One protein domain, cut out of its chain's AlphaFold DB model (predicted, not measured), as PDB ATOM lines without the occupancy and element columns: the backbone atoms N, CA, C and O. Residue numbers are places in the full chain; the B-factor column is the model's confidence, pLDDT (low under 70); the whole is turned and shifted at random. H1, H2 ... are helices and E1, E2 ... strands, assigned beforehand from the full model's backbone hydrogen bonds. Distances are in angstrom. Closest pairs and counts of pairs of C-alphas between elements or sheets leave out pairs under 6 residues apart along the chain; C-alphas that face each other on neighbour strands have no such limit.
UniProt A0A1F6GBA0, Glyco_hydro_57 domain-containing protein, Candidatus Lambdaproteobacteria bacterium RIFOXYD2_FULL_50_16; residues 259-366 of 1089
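This is residues 259 to 366 of the 1089 residues of the protein "Glyco_hydro_57 domain-containing protein" of Candidatus Lambdaproteobacteria bacterium RIFOXYD2_FULL_50_16 (UniProt A0A1F6GBA0). A long, strongly twisted four-stranded sheet has H1 at one end and H2 packed along edge strand E2 at the other. The 108 printed residues, class mixed, run H1, E1, E2, H2, E3, E4; sheet order is E2 - E1 - E3 - E4, all antiparallel. It is only just compact, close to loose, with radius of gyration of the C-alphas 15.2 A, spanning 49 by 29 by 21 A.

H1, residues 263 to 273, 15.0 A, begins at C-alpha (39.062, 15.856, 11.521). E1 is 282 to 292, 27.0 A; E2 300 to 309, 25.4 A; H2 321 to 334, 19.9 A; E3 344 to 353, 29.2 A. E4, 359 to 366, 19.4 A, ends at C-alpha (21.643, 18.502, 5.153).

N 288 and O 348 of E1 and E3 are 2.9 A apart, within hydrogen-bond range. So are N 287 and O 306 in hairpin E1 and E2, and N 349 and O 362 in hairpin E3 and E4. H1 stands up from the sheet over E3, height 8.7 A; its closest C-alphas to E4 are Ile 266 and Phe 361, 6.3 A. H2 runs along E2, 22 degrees on the local plane; closest C-alphas, Leu 303 and Ala 327, 5.1 A. E2, H2, E3 form a split strand-helix-strand unit, parallel strands with E1 between, crossover right-handed. In H1 and H2 every O i to N i+4 pair is within hydrogen-bond range.

The farthest C-alphas, Glu 277 and His 337, are 48.7 A apart. The printed part has no cut; link E2 to H2 is long. pLDDT is under 70 at 292 to 300, 310 to 315, 332 to 339 and 341 to 343.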
ATOM      1  N   ALA A 259      27.815  13.510   5.259       83.00
ATOM      2  CA  ALA A 259      28.966  14.407   5.152       83.00
ATOM      3  C   ALA A 259      30.250  13.735   5.631       83.00
ATOM      4  O   ALA A 259      30.230  12.760   6.391       83.00
ATOM      5  N   LYS A 260      31.393  14.268   5.184       83.69
ATOM      6  CA  LYS A 260      32.704  13.838   5.671       83.69
ATOM      7  C   LYS A 260      33.065  14.640   6.932       83.69
ATOM      8  O   LYS A 260      33.038  15.872   6.875       83.69
ATOM      9  N   PRO A 261      33.435  13.982   8.045       85.31
ATOM     10  CA  PRO A 261      33.837  14.683   9.256       85.31
ATOM     11  C   PRO A 261      35.153  15.445   9.036       85.31
ATOM     12  O   PRO A 261      36.140  14.890   8.546       85.31
ATOM     13  N   ASN A 262      35.184  16.715   9.431       86.62
ATOM     14  CA  ASN A 262      36.374  17.556   9.395       86.62
ATOM     15  C   ASN A 262      37.259  17.266  10.615       86.62
ATOM     16  O   ASN A 262      37.157  17.903  11.664       86.62
ATOM     17  N   LEU A 263      38.147  16.284  10.462       86.62
ATOM     18  CA  LEU A 263      39.062  15.856  11.521       86.62
ATOM     19  C   LEU A 263      40.001  16.980  11.994       86.62
ATOM     20  O   LEU A 263      40.378  17.008  13.161       86.62
ATOM     21  N   GLY A 264      40.323  17.947  11.129       87.38
ATOM     22  CA  GLY A 264      41.167  19.084  11.498       87.38
ATOM     23  C   GLY A 264      40.514  20.019  12.523       87.38
ATOM     24  O   GLY A 264      41.215  20.562  13.375       87.38
ATOM     25  N   LEU A 265      39.184  20.181  12.487       90.00
ATOM     26  CA  LEU A 265      38.442  20.955  13.495       90.00
ATOM     27  C   LEU A 265      38.515  20.294  14.874       90.00
ATOM     28  O   LEU A 265      38.694  20.978  15.877       90.00
ATOM     29  N   ILE A 266      38.455  18.964  14.922       90.38
ATOM     30  CA  ILE A 266      38.557  18.195  16.168       90.38
ATOM     31  C   ILE A 266      39.922  18.411  16.825       90.38
ATOM     32  O   ILE A 266      39.994  18.681  18.024       90.38
ATOM     33  N   ASP A 267      41.003  18.335  16.044       90.00
ATOM     34  CA  ASP A 267      42.359  18.573  16.545       90.00
ATOM     35  C   ASP A 267      42.518  20.003  17.080       90.00
ATOM     36  O   ASP A 267      43.147  20.219  18.120       90.00
ATOM     37  N   GLN A 268      41.914  20.986  16.406       91.69
ATOM     38  CA  GLN A 268      41.922  22.381  16.848       91.69
ATOM     39  C   GLN A 268      41.137  22.589  18.143       91.69
ATOM     40  O   GLN A 268      41.656  23.254  19.032       91.69
ATOM     41  N   ILE A 269      39.948  22.001  18.289       91.50
ATOM     42  CA  ILE A 269      39.159  22.094  19.528       91.50
ATOM     43  C   ILE A 269      39.963  21.521  20.699       91.50
ATOM     44  O   ILE A 269      40.137  22.172  21.726       91.50
ATOM     45  N   GLN A 270      40.545  20.334  20.528       92.44
ATOM     46  CA  GLN A 270      41.324  19.690  21.586       92.44
ATOM     47  C   GLN A 270      42.576  20.489  21.981       92.44
ATOM     48  O   GLN A 270      42.889  20.611  23.164       92.44
ATOM     49  N   THR A 271      43.303  21.037  21.007       92.06
ATOM     50  CA  THR A 271      44.582  21.716  21.278       92.06
ATOM     51  C   THR A 271      44.424  23.186  21.657       92.06
ATOM     52  O   THR A 271      45.128  23.667  22.541       92.06
ATOM     53  N   LYS A 272      43.498  23.913  21.022       91.75
ATOM     54  CA  LYS A 272      43.295  25.353  21.242       91.75
ATOM     55  C   LYS A 272      42.243  25.658  22.301       91.75
ATOM     56  O   LYS A 272      42.463  26.562  23.096       91.75
ATOM     57  N   GLU A 273      41.120  24.940  22.310       90.31
ATOM     58  CA  GLU A 273      40.013  25.229  23.234       90.31
ATOM     59  C   GLU A 273      40.145  24.447  24.543       90.31
ATOM     60  O   GLU A 273      40.001  25.023  25.618       90.31
ATOM     61  N   TRP A 274      40.461  23.149  24.480       92.06
ATOM     62  CA  TRP A 274      40.669  22.331  25.685       92.06
ATOM     63  C   TRP A 274      42.087  22.456  26.261       92.06
ATOM     64  O   TRP A 274      42.336  21.987  27.370       92.06
ATOM     65  N   GLY A 275      43.013  23.080  25.522       89.88
ATOM     66  CA  GLY A 275      44.387  23.338  25.964       89.88
ATOM     67  C   GLY A 275      45.276  22.094  26.061       89.88
ATOM     68  O   GLY A 275      46.244  22.097  26.820       89.88
ATOM     69  N   LEU A 276      44.959  21.016  25.337       88.50
ATOM     70  CA  LEU A 276      45.781  19.804  25.323       88.50
ATOM     71  C   LEU A 276      47.046  20.016  24.476       88.50
ATOM     72  O   LEU A 276      46.969  20.504  23.352       88.50
ATOM     73  N   GLU A 277      48.212  19.571  24.959       88.06
ATOM     74  CA  GLU A 277      49.471  19.649  24.191       88.06
ATOM     75  C   GLU A 277      49.412  18.866  22.866       88.06
ATOM     76  O   GLU A 277      50.085  19.212  21.894       88.06
ATOM     77  N   LYS A 278      48.600  17.804  22.815       90.62
ATOM     78  CA  LYS A 278      48.352  16.999  21.616       90.62
ATOM     79  C   LYS A 278      46.919  16.477  21.623       90.62
ATOM     80  O   LYS A 278      46.426  16.047  22.663       90.62
ATOM     81  N   ALA A 279      46.279  16.469  20.454       88.19
ATOM     82  CA  ALA A 279      44.951  15.890  20.285       88.19
ATOM     83  C   ALA A 279      44.947  14.395  20.655       88.19
ATOM     84  O   ALA A 279      45.804  13.618  20.215       88.19
ATOM     85  N   LEU A 280      43.981  14.004  21.483       90.31
ATOM     86  CA  LEU A 280      43.720  12.622  21.863       90.31
ATOM     87  C   LEU A 280      42.897  11.915  20.767       90.31
ATOM     88  O   LEU A 280      42.143  12.561  20.030       90.31
ATOM     89  N   PRO A 281      43.003  10.578  20.655       88.38
ATOM     90  CA  PRO A 281      42.267   9.818  19.653       88.38
ATOM     91  C   PRO A 281      40.753   9.832  19.913       88.38
ATOM     92  O   PRO A 281      40.287   9.536  21.017       88.38
ATOM     93  N   VAL A 282      39.980  10.108  18.861       88.06
ATOM     94  CA  VAL A 282      38.512  10.026  18.874       88.06
ATOM     95  C   VAL A 282      38.076   8.564  19.015       88.06
ATOM     96  O   VAL A 282      38.541   7.699  18.276       88.06
ATOM     97  N   LYS A 283      37.173   8.280  19.960       88.88
ATOM     98  CA  LYS A 283      36.629   6.934  20.216       88.88
ATOM     99  C   LYS A 283      35.394   6.631  19.376       88.88
ATOM    100  O   LYS A 283      35.233   5.505  18.914       88.88
ATOM    101  N   ALA A 284      34.530   7.626  19.208       89.88
ATOM    102  CA  ALA A 284      33.274   7.491  18.487       89.88
ATOM    103  C   ALA A 284      32.844   8.829  17.883       89.88
ATOM    104  O   ALA A 284      33.176   9.903  18.400       89.88
ATOM    105  N   PHE A 285      32.062   8.732  16.814       91.06
ATOM    106  CA  PHE A 285      31.345   9.842  16.205       91.06
ATOM    107  C   PHE A 285      29.852   9.686  16.444       91.06
ATOM    108  O   PHE A 285      29.332   8.576  16.517       91.06
ATOM    109  N   ARG A 286      29.147  10.807  16.527       92.00
ATOM    110  CA  ARG A 286      27.689  10.837  16.516       92.00
ATOM    111  C   ARG A 286      27.246  11.925  15.561       92.00
ATOM    112  O   ARG A 286      27.738  13.044  15.643       92.00
ATOM    113  N   VAL A 287      26.315  11.597  14.678       91.75
ATOM    114  CA  VAL A 287      25.664  12.568  13.800       91.75
ATOM    115  C   VAL A 287      24.194  12.663  14.184       91.75
ATOM    116  O   VAL A 287      23.533  11.648  14.415       91.75
ATOM    117  N   GLY A 288      23.693  13.886  14.296       92.81
ATOM    118  CA  GLY A 288      22.275  14.172  14.466       92.81
ATOM    119  C   GLY A 288      21.732  14.875  13.232       92.81
ATOM    120  O   GLY A 288      22.369  15.802  12.739       92.81
ATOM    121  N   LEU A 289      20.556  14.463  12.761       92.00
ATOM    122  CA  LEU A 289      19.762  15.244  11.818       92.00
ATOM    123  C   LEU A 289      18.786  16.098  12.627       92.00
ATOM    124  O   LEU A 289      17.897  15.569  13.306       92.00
ATOM    125  N   GLN A 290      18.984  17.412  12.600       89.38
ATOM    126  CA  GLN A 290      18.231  18.362  13.416       89.38
ATOM    127  C   GLN A 290      17.407  19.297  12.536       89.38
ATOM    128  O   GLN A 290      17.877  19.725  11.485       89.38
ATOM    129  N   ILE A 291      16.199  19.641  12.989       80.31
ATOM    130  CA  ILE A 291      15.455  20.792  12.473       80.31
ATOM    131  C   ILE A 291      15.840  22.036  13.274       80.31
ATOM    132  O   ILE A 291      15.850  22.021  14.511       80.31
ATOM    133  N   THR A 292      16.143  23.115  12.561       68.31
ATOM    134  CA  THR A 292      16.422  24.437  13.125       68.31
ATOM    135  C   THR A 292      15.452  25.474  12.557       68.31
ATOM    136  O   THR A 292      14.735  25.230  11.585       68.31
ATOM    137  N   THR A 293      15.368  26.642  13.191       54.03
ATOM    138  CA  THR A 293      14.662  27.801  12.618       54.03
ATOM    139  C   THR A 293      15.667  28.763  11.987       54.03
ATOM    140  O   THR A 293      16.849  28.747  12.333       54.03
ATOM    141  N   ARG A 294      15.209  29.634  11.070       42.47
ATOM    142  CA  ARG A 294      16.066  30.670  10.452       42.47
ATOM    143  C   ARG A 294      16.780  31.541  11.493       42.47
ATOM    144  O   ARG A 294      17.904  31.967  11.252       42.47
ATOM    145  N   HIS A 295      16.151  31.757  12.647       37.59
ATOM    146  CA  HIS A 295      16.764  32.364  13.824       37.59
ATOM    147  C   HIS A 295      17.440  31.248  14.626       37.59
ATOM    148  O   HIS A 295      16.850  30.710  15.554       37.59
ATOM    149  N   ARG A 296      18.651  30.866  14.198       35.22
ATOM    150  CA  ARG A 296      19.454  29.663  14.539       35.22
ATOM    151  C   ARG A 296      19.553  29.245  16.026       35.22
ATOM    152  O   ARG A 296      20.177  28.224  16.338       35.22
ATOM    153  N   GLU A 297      18.954  29.986  16.948       32.00
ATOM    154  CA  GLU A 297      19.104  29.868  18.397       32.00
ATOM    155  C   GLU A 297      17.782  29.643  19.152       32.00
ATOM    156  O   GLU A 297      17.815  29.098  20.249       32.00
ATOM    157  N   THR A 298      16.612  29.947  18.576       37.12
ATOM    158  CA  THR A 298      15.334  29.918  19.323       37.12
ATOM    159  C   THR A 298      14.609  28.570  19.312       37.12
ATOM    160  O   THR A 298      13.707  28.354  20.121       37.12
ATOM    161  N   TYR A 299      14.980  27.641  18.422       52.44
ATOM    162  CA  TYR A 299      14.352  26.316  18.356       52.44
ATOM    163  C   TYR A 299      15.249  25.287  17.651       52.44
ATOM    164  O   TYR A 299      15.634  25.490  16.496       52.44
ATOM    165  N   ARG A 300      15.578  24.182  18.337       68.38
ATOM    166  CA  ARG A 300      16.359  23.051  17.803       68.38
ATOM    167  C   ARG A 300      15.725  21.739  18.245       68.38
ATOM    168  O   ARG A 300      15.507  21.541  19.439       68.38
ATOM    169  N   PHE A 301      15.460  20.839  17.304       78.75
ATOM    170  CA  PHE A 301      14.907  19.522  17.614       78.75
ATOM    171  C   PHE A 301      15.612  18.425  16.813       78.75
ATOM    172  O   PHE A 301      15.711  18.497  15.589       78.75
ATOM    173  N   THR A 302      16.110  17.397  17.501       88.38
ATOM    174  CA  THR A 302      16.750  16.244  16.856       88.38
ATOM    175  C   THR A 302      15.684  15.279  16.359       88.38
ATOM    176  O   THR A 302      14.926  14.719  17.146       88.38
ATOM    177  N   LEU A 303      15.641  15.072  15.045       88.88
ATOM    178  CA  LEU A 303      14.700  14.156  14.404       88.88
ATOM    179  C   LEU A 303      15.176  12.713  14.523       88.88
ATOM    180  O   LEU A 303      14.389  11.812  14.811       88.88
ATOM    181  N   ILE A 304      16.474  12.512  14.315       93.69
ATOM    182  CA  ILE A 304      17.144  11.226  14.452       93.69
ATOM    183  C   ILE A 304      18.627  11.446  14.759       93.69
ATOM    184  O   ILE A 304      19.224  12.442  14.347       93.69
ATOM    185  N   GLU A 305      19.227  10.505  15.480       93.44
ATOM    186  CA  GLU A 305      20.663  10.461  15.736       93.44
ATOM    187  C   GLU A 305      21.221   9.066  15.460       93.44
ATOM    188  O   GLU A 305      20.517   8.061  15.577       93.44
ATOM    189  N   LYS A 306      22.496   9.018  15.075       91.50
ATOM    190  CA  LYS A 306      23.219   7.785  14.773       91.50
ATOM    191  C   LYS A 306      24.652   7.887  15.273       91.50
ATOM    192  O   LYS A 306      25.326   8.894  15.055       91.50
ATOM    193  N   GLN A 307      25.111   6.845  15.960       90.75
ATOM    194  CA  GLN A 307      26.474   6.731  16.471       90.75
ATOM    195  C   GLN A 307      27.295   5.783  15.590       90.75
ATOM    196  O   GLN A 307      26.771   4.797  15.077       90.75
ATOM    197  N   PHE A 308      28.582   6.087  15.439       86.88
ATOM    198  CA  PHE A 308      29.558   5.297  14.700       86.88
ATOM    199  C   PHE A 308      30.764   5.006  15.596       86.88
ATOM    200  O   PHE A 308      31.314   5.919  16.224       86.88
ATOM    201  N   ASP A 309      31.178   3.742  15.637       76.94
ATOM    202  CA  ASP A 309      32.312   3.283  16.437       76.94
ATOM    203  C   ASP A 309      33.627   3.396  15.643       76.94
ATOM    204  O   ASP A 309      33.682   3.020  14.475       76.94
ATOM    205  N   GLN A 310      34.694   3.874  16.300       66.94
ATOM    206  CA  GLN A 310      36.025   4.169  15.734       66.94
ATOM    207  C   GLN A 310      36.079   5.274  14.651       66.94
ATOM    208  O   GLN A 310      35.107   5.544  13.947       66.94
ATOM    209  N   PRO A 311      37.233   5.956  14.487       57.78
ATOM    210  CA  PRO A 311      37.379   6.972  13.459       57.78
ATOM    211  C   PRO A 311      37.518   6.333  12.074       57.78
ATOM    212  O   PRO A 311      38.601   5.910  11.670       57.78
ATOM    213  N   HIS A 312      36.432   6.308  11.302       58.09
ATOM    214  CA  HIS A 312      36.513   6.081   9.861       58.09
ATOM    215  C   HIS A 312      37.174   7.298   9.202       58.09
ATOM    216  O   HIS A 312      36.496   8.207   8.733       58.09
ATOM    217  N   ALA A 313      38.510   7.318   9.153       51.12
ATOM    218  CA  ALA A 313      39.297   8.451   8.648       51.12
ATOM    219  C   ALA A 313      38.931   8.892   7.210       51.12
ATOM    220  O   ALA A 313      39.228  10.016   6.812       51.12
ATOM    221  N   ASN A 314      38.253   8.026   6.444       54.50
ATOM    222  CA  ASN A 314      37.788   8.288   5.081       54.50
ATOM    223  C   ASN A 314      36.306   7.950   4.835       54.50
ATOM    224  O   ASN A 314      35.864   8.041   3.694       54.50
ATOM    225  N   GLY A 315      35.547   7.556   5.863       68.88
ATOM    226  CA  GLY A 315      34.152   7.140   5.702       68.88
ATOM    227  C   GLY A 315      33.195   8.327   5.712       68.88
ATOM    228  O   GLY A 315      33.318   9.229   6.539       68.88
ATOM    229  N   LEU A 316      32.236   8.314   4.794       77.44
ATOM    230  CA  LEU A 316      31.109   9.233   4.801       77.44
ATOM    231  C   LEU A 316      30.160   8.861   5.953       77.44
ATOM    232  O   LEU A 316      29.783   7.697   6.086       77.44
ATOM    233  N   LEU A 317      29.784   9.825   6.793       85.75
ATOM    234  CA  LEU A 317      28.793   9.618   7.850       85.75
ATOM    235  C   LEU A 317      27.414   9.973   7.291       85.75
ATOM    236  O   LEU A 317      27.201  11.120   6.907       85.75
ATOM    237  N   ALA A 318      26.502   8.999   7.231       83.94
ATOM    238  CA  ALA A 318      25.221   9.138   6.538       83.94
ATOM    239  C   ALA A 318      24.054   8.441   7.257       83.94
ATOM    240  O   ALA A 318      24.234   7.453   7.989       83.94
ATOM    241  N   PHE A 319      22.848   8.935   6.981       86.88
ATOM    242  CA  PHE A 319      21.588   8.265   7.294       86.88
ATOM    243  C   PHE A 319      21.080   7.490   6.071       86.88
ATOM    244  O   PHE A 319      21.087   8.009   4.959       86.88
ATOM    245  N   GLY A 320      20.644   6.248   6.273       81.38
ATOM    246  CA  GLY A 320      20.008   5.435   5.238       81.38
ATOM    247  C   GLY A 320      18.548   5.826   4.990       81.38
ATOM    248  O   GLY A 320      17.930   6.532   5.787       81.38
ATOM    249  N   GLU A 321      17.962   5.308   3.912       77.44
ATOM    250  CA  GLU A 321      16.601   5.650   3.466       77.44
ATOM    251  C   GLU A 321      15.523   5.371   4.532       77.44
ATOM    252  O   GLU A 321      14.681   6.224   4.810       77.44
ATOM    253  N   GLU A 322      15.587   4.223   5.220       83.00
ATOM    254  CA  GLU A 322      14.670   3.907   6.330       83.00
ATOM    255  C   GLU A 322      14.840   4.856   7.529       83.00
ATOM    256  O   GLU A 322      13.878   5.189   8.225       83.00
ATOM    257  N   GLU A 323      16.067   5.313   7.787       88.06
ATOM    258  CA  GLU A 323      16.377   6.255   8.864       88.06
ATOM    259  C   GLU A 323      15.786   7.635   8.553       88.06
ATOM    260  O   GLU A 323      15.139   8.231   9.417       88.06
ATOM    261  N   ILE A 324      15.903   8.090   7.302       85.50
ATOM    262  CA  ILE A 324      15.249   9.308   6.811       85.50
ATOM    263  C   ILE A 324      13.722   9.170   6.838       85.50
ATOM    264  O   ILE A 324      13.040  10.101   7.262       85.50
ATOM    265  N   GLY A 325      13.167   8.009   6.481       83.00
ATOM    266  CA  GLY A 325      11.731   7.734   6.602       83.00
ATOM    267  C   GLY A 325      11.217   7.874   8.041       83.00
ATOM    268  O   GLY A 325      10.184   8.505   8.278       83.00
ATOM    269  N   ARG A 326      11.973   7.367   9.026       86.44
ATOM    270  CA  ARG A 326      11.664   7.555  10.456       86.44
ATOM    271  C   ARG A 326      11.787   9.011  10.890       86.44
ATOM    272  O   ARG A 326      10.937   9.485  11.635       86.44
ATOM    273  N   ALA A 327      12.804   9.726  10.416       87.31
ATOM    274  CA  ALA A 327      12.970  11.143  10.709       87.31
ATOM    275  C   ALA A 327      11.814  11.983  10.130       87.31
ATOM    276  O   ALA A 327      11.290  12.844  10.834       87.31
ATOM    277  N   LYS A 328      11.359  11.685   8.902       82.19
ATOM    278  CA  LYS A 328      10.167  12.281   8.266       82.19
ATOM    279  C   LYS A 328       8.912  12.055   9.109       82.19
ATOM    280  O   LYS A 328       8.206  13.011   9.422       82.19
ATOM    281  N   ALA A 329       8.673  10.816   9.542       80.12
ATOM    282  CA  ALA A 329       7.557  10.490  10.430       80.12
ATOM    283  C   ALA A 329       7.663  11.226  11.776       80.12
ATOM    284  O   ALA A 329       6.686  11.797  12.254       80.12
ATOM    285  N   ARG A 330       8.867  11.292  12.360       81.50
ATOM    286  CA  ARG A 330       9.110  12.001  13.619       81.50
ATOM    287  C   ARG A 330       8.879  13.503  13.491       81.50
ATOM    288  O   ARG A 330       8.303  14.094  14.406       81.50
ATOM    289  N   LEU A 331       9.293  14.113  12.377       74.44
ATOM    290  CA  LEU A 331       8.979  15.506  12.067       74.44
ATOM    291  C   LEU A 331       7.463  15.690  12.003       74.44
ATOM    292  O   LEU A 331       6.956  16.574  12.672       74.44
ATOM    293  N   ALA A 332       6.736  14.822  11.297       64.31
ATOM    294  CA  ALA A 332       5.278  14.901  11.210       64.31
ATOM    295  C   ALA A 332       4.573  14.709  12.571       64.31
ATOM    296  O   ALA A 332       3.568  15.357  12.846       64.31
ATOM    297  N   GLU A 333       5.088  13.859  13.463       64.56
ATOM    298  CA  GLU A 333       4.532  13.689  14.814       64.56
ATOM    299  C   GLU A 333       4.723  14.940  15.679       64.56
ATOM    300  O   GLU A 333       3.793  15.413  16.339       64.56
ATOM    301  N   THR A 334       5.947  15.460  15.684       61.44
ATOM    302  CA  THR A 334       6.388  16.515  16.610       61.44
ATOM    303  C   THR A 334       6.086  17.916  16.080       61.44
ATOM    304  O   THR A 334       5.784  18.816  16.855       61.44
ATOM    305  N   HIS A 335       6.097  18.068  14.758       57.81
ATOM    306  CA  HIS A 335       5.903  19.297  13.995       57.81
ATOM    307  C   HIS A 335       5.044  19.010  12.751       57.81
ATOM    308  O   HIS A 335       5.520  19.170  11.626       57.81
ATOM    309  N   PRO A 336       3.777  18.589  12.918       48.22
ATOM    310  CA  PRO A 336       2.903  18.193  11.800       48.22
ATOM    311  C   PRO A 336       2.716  19.266  10.724       48.22
ATOM    312  O   PRO A 336       2.300  18.954   9.613       48.22
ATOM    313  N   HIS A 337       3.035  20.515  11.049       47.62
ATOM    314  CA  HIS A 337       2.874  21.672  10.180       47.62
ATOM    315  C   HIS A 337       4.174  22.062   9.451       47.62
ATOM    316  O   HIS A 337       4.146  22.895   8.549       47.62
ATOM    317  N   SER A 338       5.311  21.436   9.782       53.25
ATOM    318  CA  SER A 338       6.577  21.618   9.065       53.25
ATOM    319  C   SER A 338       6.664  20.649   7.887       53.25
ATOM    320  O   SER A 338       6.647  19.431   8.070       53.25
ATOM    321  N   SER A 339       6.803  21.171   6.665       59.41
ATOM    322  CA  SER A 339       7.155  20.337   5.511       59.41
ATOM    323  C   SER A 339       8.609  19.886   5.613       59.41
ATOM    324  O   SER A 339       9.479  20.702   5.914       59.41
ATOM    325  N   TRP A 340       8.884  18.615   5.311       73.69
ATOM    326  CA  TRP A 340      10.249  18.085   5.278       73.69
ATOM    327  C   TRP A 340      11.149  18.890   4.331       73.69
ATOM    328  O   TRP A 340      12.224  19.321   4.732       73.69
ATOM    329  N   ASP A 341      10.655  19.170   3.122       65.31
ATOM    330  CA  ASP A 341      11.415  19.837   2.054       65.31
ATOM    331  C   ASP A 341      11.528  21.367   2.245       65.31
ATOM    332  O   ASP A 341      12.244  22.042   1.510       65.31
ATOM    333  N   GLN A 342      10.808  21.936   3.222       60.19
ATOM    334  CA  GLN A 342      10.908  23.354   3.605       60.19
ATOM    335  C   GLN A 342      11.596  23.544   4.966       60.19
ATOM    336  O   GLN A 342      11.860  24.678   5.374       60.19
ATOM    337  N   ALA A 343      11.850  22.456   5.697       69.38
ATOM    338  CA  ALA A 343      12.506  22.505   6.989       69.38
ATOM    339  C   ALA A 343      13.997  22.811   6.807       69.38
ATOM    340  O   ALA A 343      14.675  22.219   5.969       69.38
ATOM    341  N   PHE A 344      14.531  23.700   7.645       73.94
ATOM    342  CA  PHE A 344      15.975  23.886   7.744       73.94
ATOM    343  C   PHE A 344      16.557  22.680   8.477       73.94
ATOM    344  O   PHE A 344      16.475  22.590   9.702       73.94
ATOM    345  N   LEU A 345      17.076  21.724   7.706       82.56
ATOM    346  CA  LEU A 345      17.687  20.512   8.235       82.56
ATOM    347  C   LEU A 345      19.210  20.643   8.247       82.56
ATOM    348  O   LEU A 345      19.835  20.900   7.216       82.56
ATOM    349  N   GLU A 346      19.805  20.406   9.411       87.94
ATOM    350  CA  GLU A 346      21.252  20.413   9.612       87.94
ATOM    351  C   GLU A 346      21.744  19.029  10.038       87.94
ATOM    352  O   GLU A 346      21.126  18.354  10.867       87.94
ATOM    353  N   LEU A 347      22.891  18.629   9.490       89.81
ATOM    354  CA  LEU A 347      23.708  17.562  10.042       89.81
ATOM    355  C   LEU A 347      24.618  18.167  11.105       89.81
ATOM    356  O   LEU A 347      25.455  19.022  10.809       89.81
ATOM    357  N   VAL A 348      24.459  17.713  12.343       91.94
ATOM    358  CA  VAL A 348      25.256  18.172  13.480       91.94
ATOM    359  C   VAL A 348      26.157  17.041  13.941       91.94
ATOM    360  O   VAL A 348      25.686  15.964  14.321       91.94
ATOM    361  N   PHE A 349      27.460  17.287  13.897       92.31
ATOM    362  CA  PHE A 349      28.479  16.291  14.180       92.31
ATOM    363  C   PHE A 349      29.065  16.483  15.568       92.31
ATOM    364  O   PHE A 349      29.503  17.571  15.950       92.31
ATOM    365  N   TYR A 350      29.125  15.370  16.289       92.62
ATOM    366  CA  TYR A 350      29.724  15.262  17.603       92.62
ATOM    367  C   TYR A 350      30.860  14.247  17.580       92.62
ATOM    368  O   TYR A 350      30.770  13.202  16.928       92.62
ATOM    369  N   PHE A 351      31.904  14.521  18.351       92.25
ATOM    370  CA  PHE A 351      32.984  13.577  18.605       92.25
ATOM    371  C   PHE A 351      33.072  13.253  20.097       92.25
ATOM    372  O   PHE A 351      32.696  14.058  20.956       92.25
ATOM    373  N   LYS A 352      33.546  12.044  20.404       91.69
ATOM    374  CA  LYS A 352      33.787  11.579  21.769       91.69
ATOM    375  C   LYS A 352      35.252  11.219  21.948       91.69
ATOM    376  O   LYS A 352      35.792  10.399  21.206       91.69
ATOM    377  N   VAL A 353      35.856  11.779  22.988       90.56
ATOM    378  CA  VAL A 353      37.208  11.448  23.448       90.56
ATOM    379  C   VAL A 353      37.111  10.824  24.837       90.56
ATOM    380  O   VAL A 353      36.175  11.086  25.595       90.56
ATOM    381  N   GLU A 354      38.053   9.945  25.158       86.81
ATOM    382  CA  GLU A 354      38.146   9.320  26.476       86.81
ATOM    383  C   GLU A 354      38.302  10.383  27.575       86.81
ATOM    384  O   GLU A 354      39.125  11.282  27.452       86.81
ATOM    385  N   GLY A 355      37.478  10.316  28.625       86.69
ATOM    386  CA  GLY A 355      37.490  11.294  29.722       86.69
ATOM    387  C   GLY A 355      36.766  12.625  29.459       86.69
ATOM    388  O   GLY A 355      36.579  13.383  30.403       86.69
ATOM    389  N   HIS A 356      36.282  12.891  28.238       86.06
ATOM    390  CA  HIS A 356      35.574  14.135  27.883       86.06
ATOM    391  C   HIS A 356      34.117  13.868  27.467       86.06
ATOM    392  O   HIS A 356      33.827  12.786  26.949       86.06
ATOM    393  N   PRO A 357      33.156  14.790  27.688       89.69
ATOM    394  CA  PRO A 357      31.781  14.659  27.187       89.69
ATOM    395  C   PRO A 357      31.720  14.669  25.645       89.69
ATOM    396  O   PRO A 357      32.726  14.867  24.971       89.69
ATOM    397  N   TRP A 358      30.543  14.388  25.078       91.69
ATOM    398  CA  TRP A 358      30.324  14.563  23.637       91.69
ATOM    399  C   TRP A 358      30.457  16.039  23.274       91.69
ATOM    400  O   TRP A 358      29.805  16.870  23.903       91.69
ATOM    401  N   GLN A 359      31.247  16.341  22.247       92.75
ATOM    402  CA  GLN A 359      31.506  17.708  21.816       92.75
ATOM    403  C   GLN A 359      31.062  17.914  20.372       92.75
ATOM    404  O   GLN A 359      31.422  17.129  19.498       92.75
ATOM    405  N   GLU A 360      30.280  18.965  20.130       92.44
ATOM    406  CA  GLU A 360      29.928  19.422  18.783       92.44
ATOM    407  C   GLU A 360      31.153  20.070  18.124       92.44
ATOM    408  O   GLU A 360      31.856  20.838  18.784       92.44
ATOM    409  N   PHE A 361      31.418  19.768  16.849       91.88
ATOM    410  CA  PHE A 361      32.586  20.318  16.136       91.88
ATOM    411  C   PHE A 361      32.323  20.766  14.699       91.88
ATOM    412  O   PHE A 361      33.130  21.498  14.133       91.88
ATOM    413  N   GLN A 362      31.233  20.308  14.082       90.94
ATOM    414  CA  GLN A 362      30.907  20.622  12.695       90.94
ATOM    415  C   GLN A 362      29.390  20.621  12.507       90.94
ATOM    416  O   GLN A 362      28.680  19.775  13.059       90.94
ATOM    417  N   ARG A 363      28.913  21.561  11.688       88.19
ATOM    418  CA  ARG A 363      27.540  21.625  11.192       88.19
ATOM    419  C   ARG A 363      27.562  21.771   9.684       88.19
ATOM    420  O   ARG A 363      28.319  22.580   9.163       88.19
ATOM    421  N   GLU A 364      26.708  21.016   9.015       85.56
ATOM    422  CA  GLU A 364      26.516  21.083   7.569       85.56
ATOM    423  C   GLU A 364      25.022  21.200   7.266       85.56
ATOM    424  O   GLU A 364      24.191  20.605   7.957       85.56
ATOM    425  N   SER A 365      24.660  21.944   6.221       80.44
ATOM    426  CA  SER A 365      23.281  21.918   5.721       80.44
ATOM    427  C   SER A 365      23.003  20.544   5.116       80.44
ATOM    428  O   SER A 365      23.689  20.137   4.179       80.44
ATOM    429  N   ALA A 366      22.005  19.831   5.645       79.06
ATOM    430  CA  ALA A 366      21.643  18.502   5.153       79.06
ATOM    431  C   ALA A 366      21.052  18.592   3.742       79.06
ATOM    432  O   ALA A 366      21.355  17.803   2.856       79.06
TER     433      ALA A 366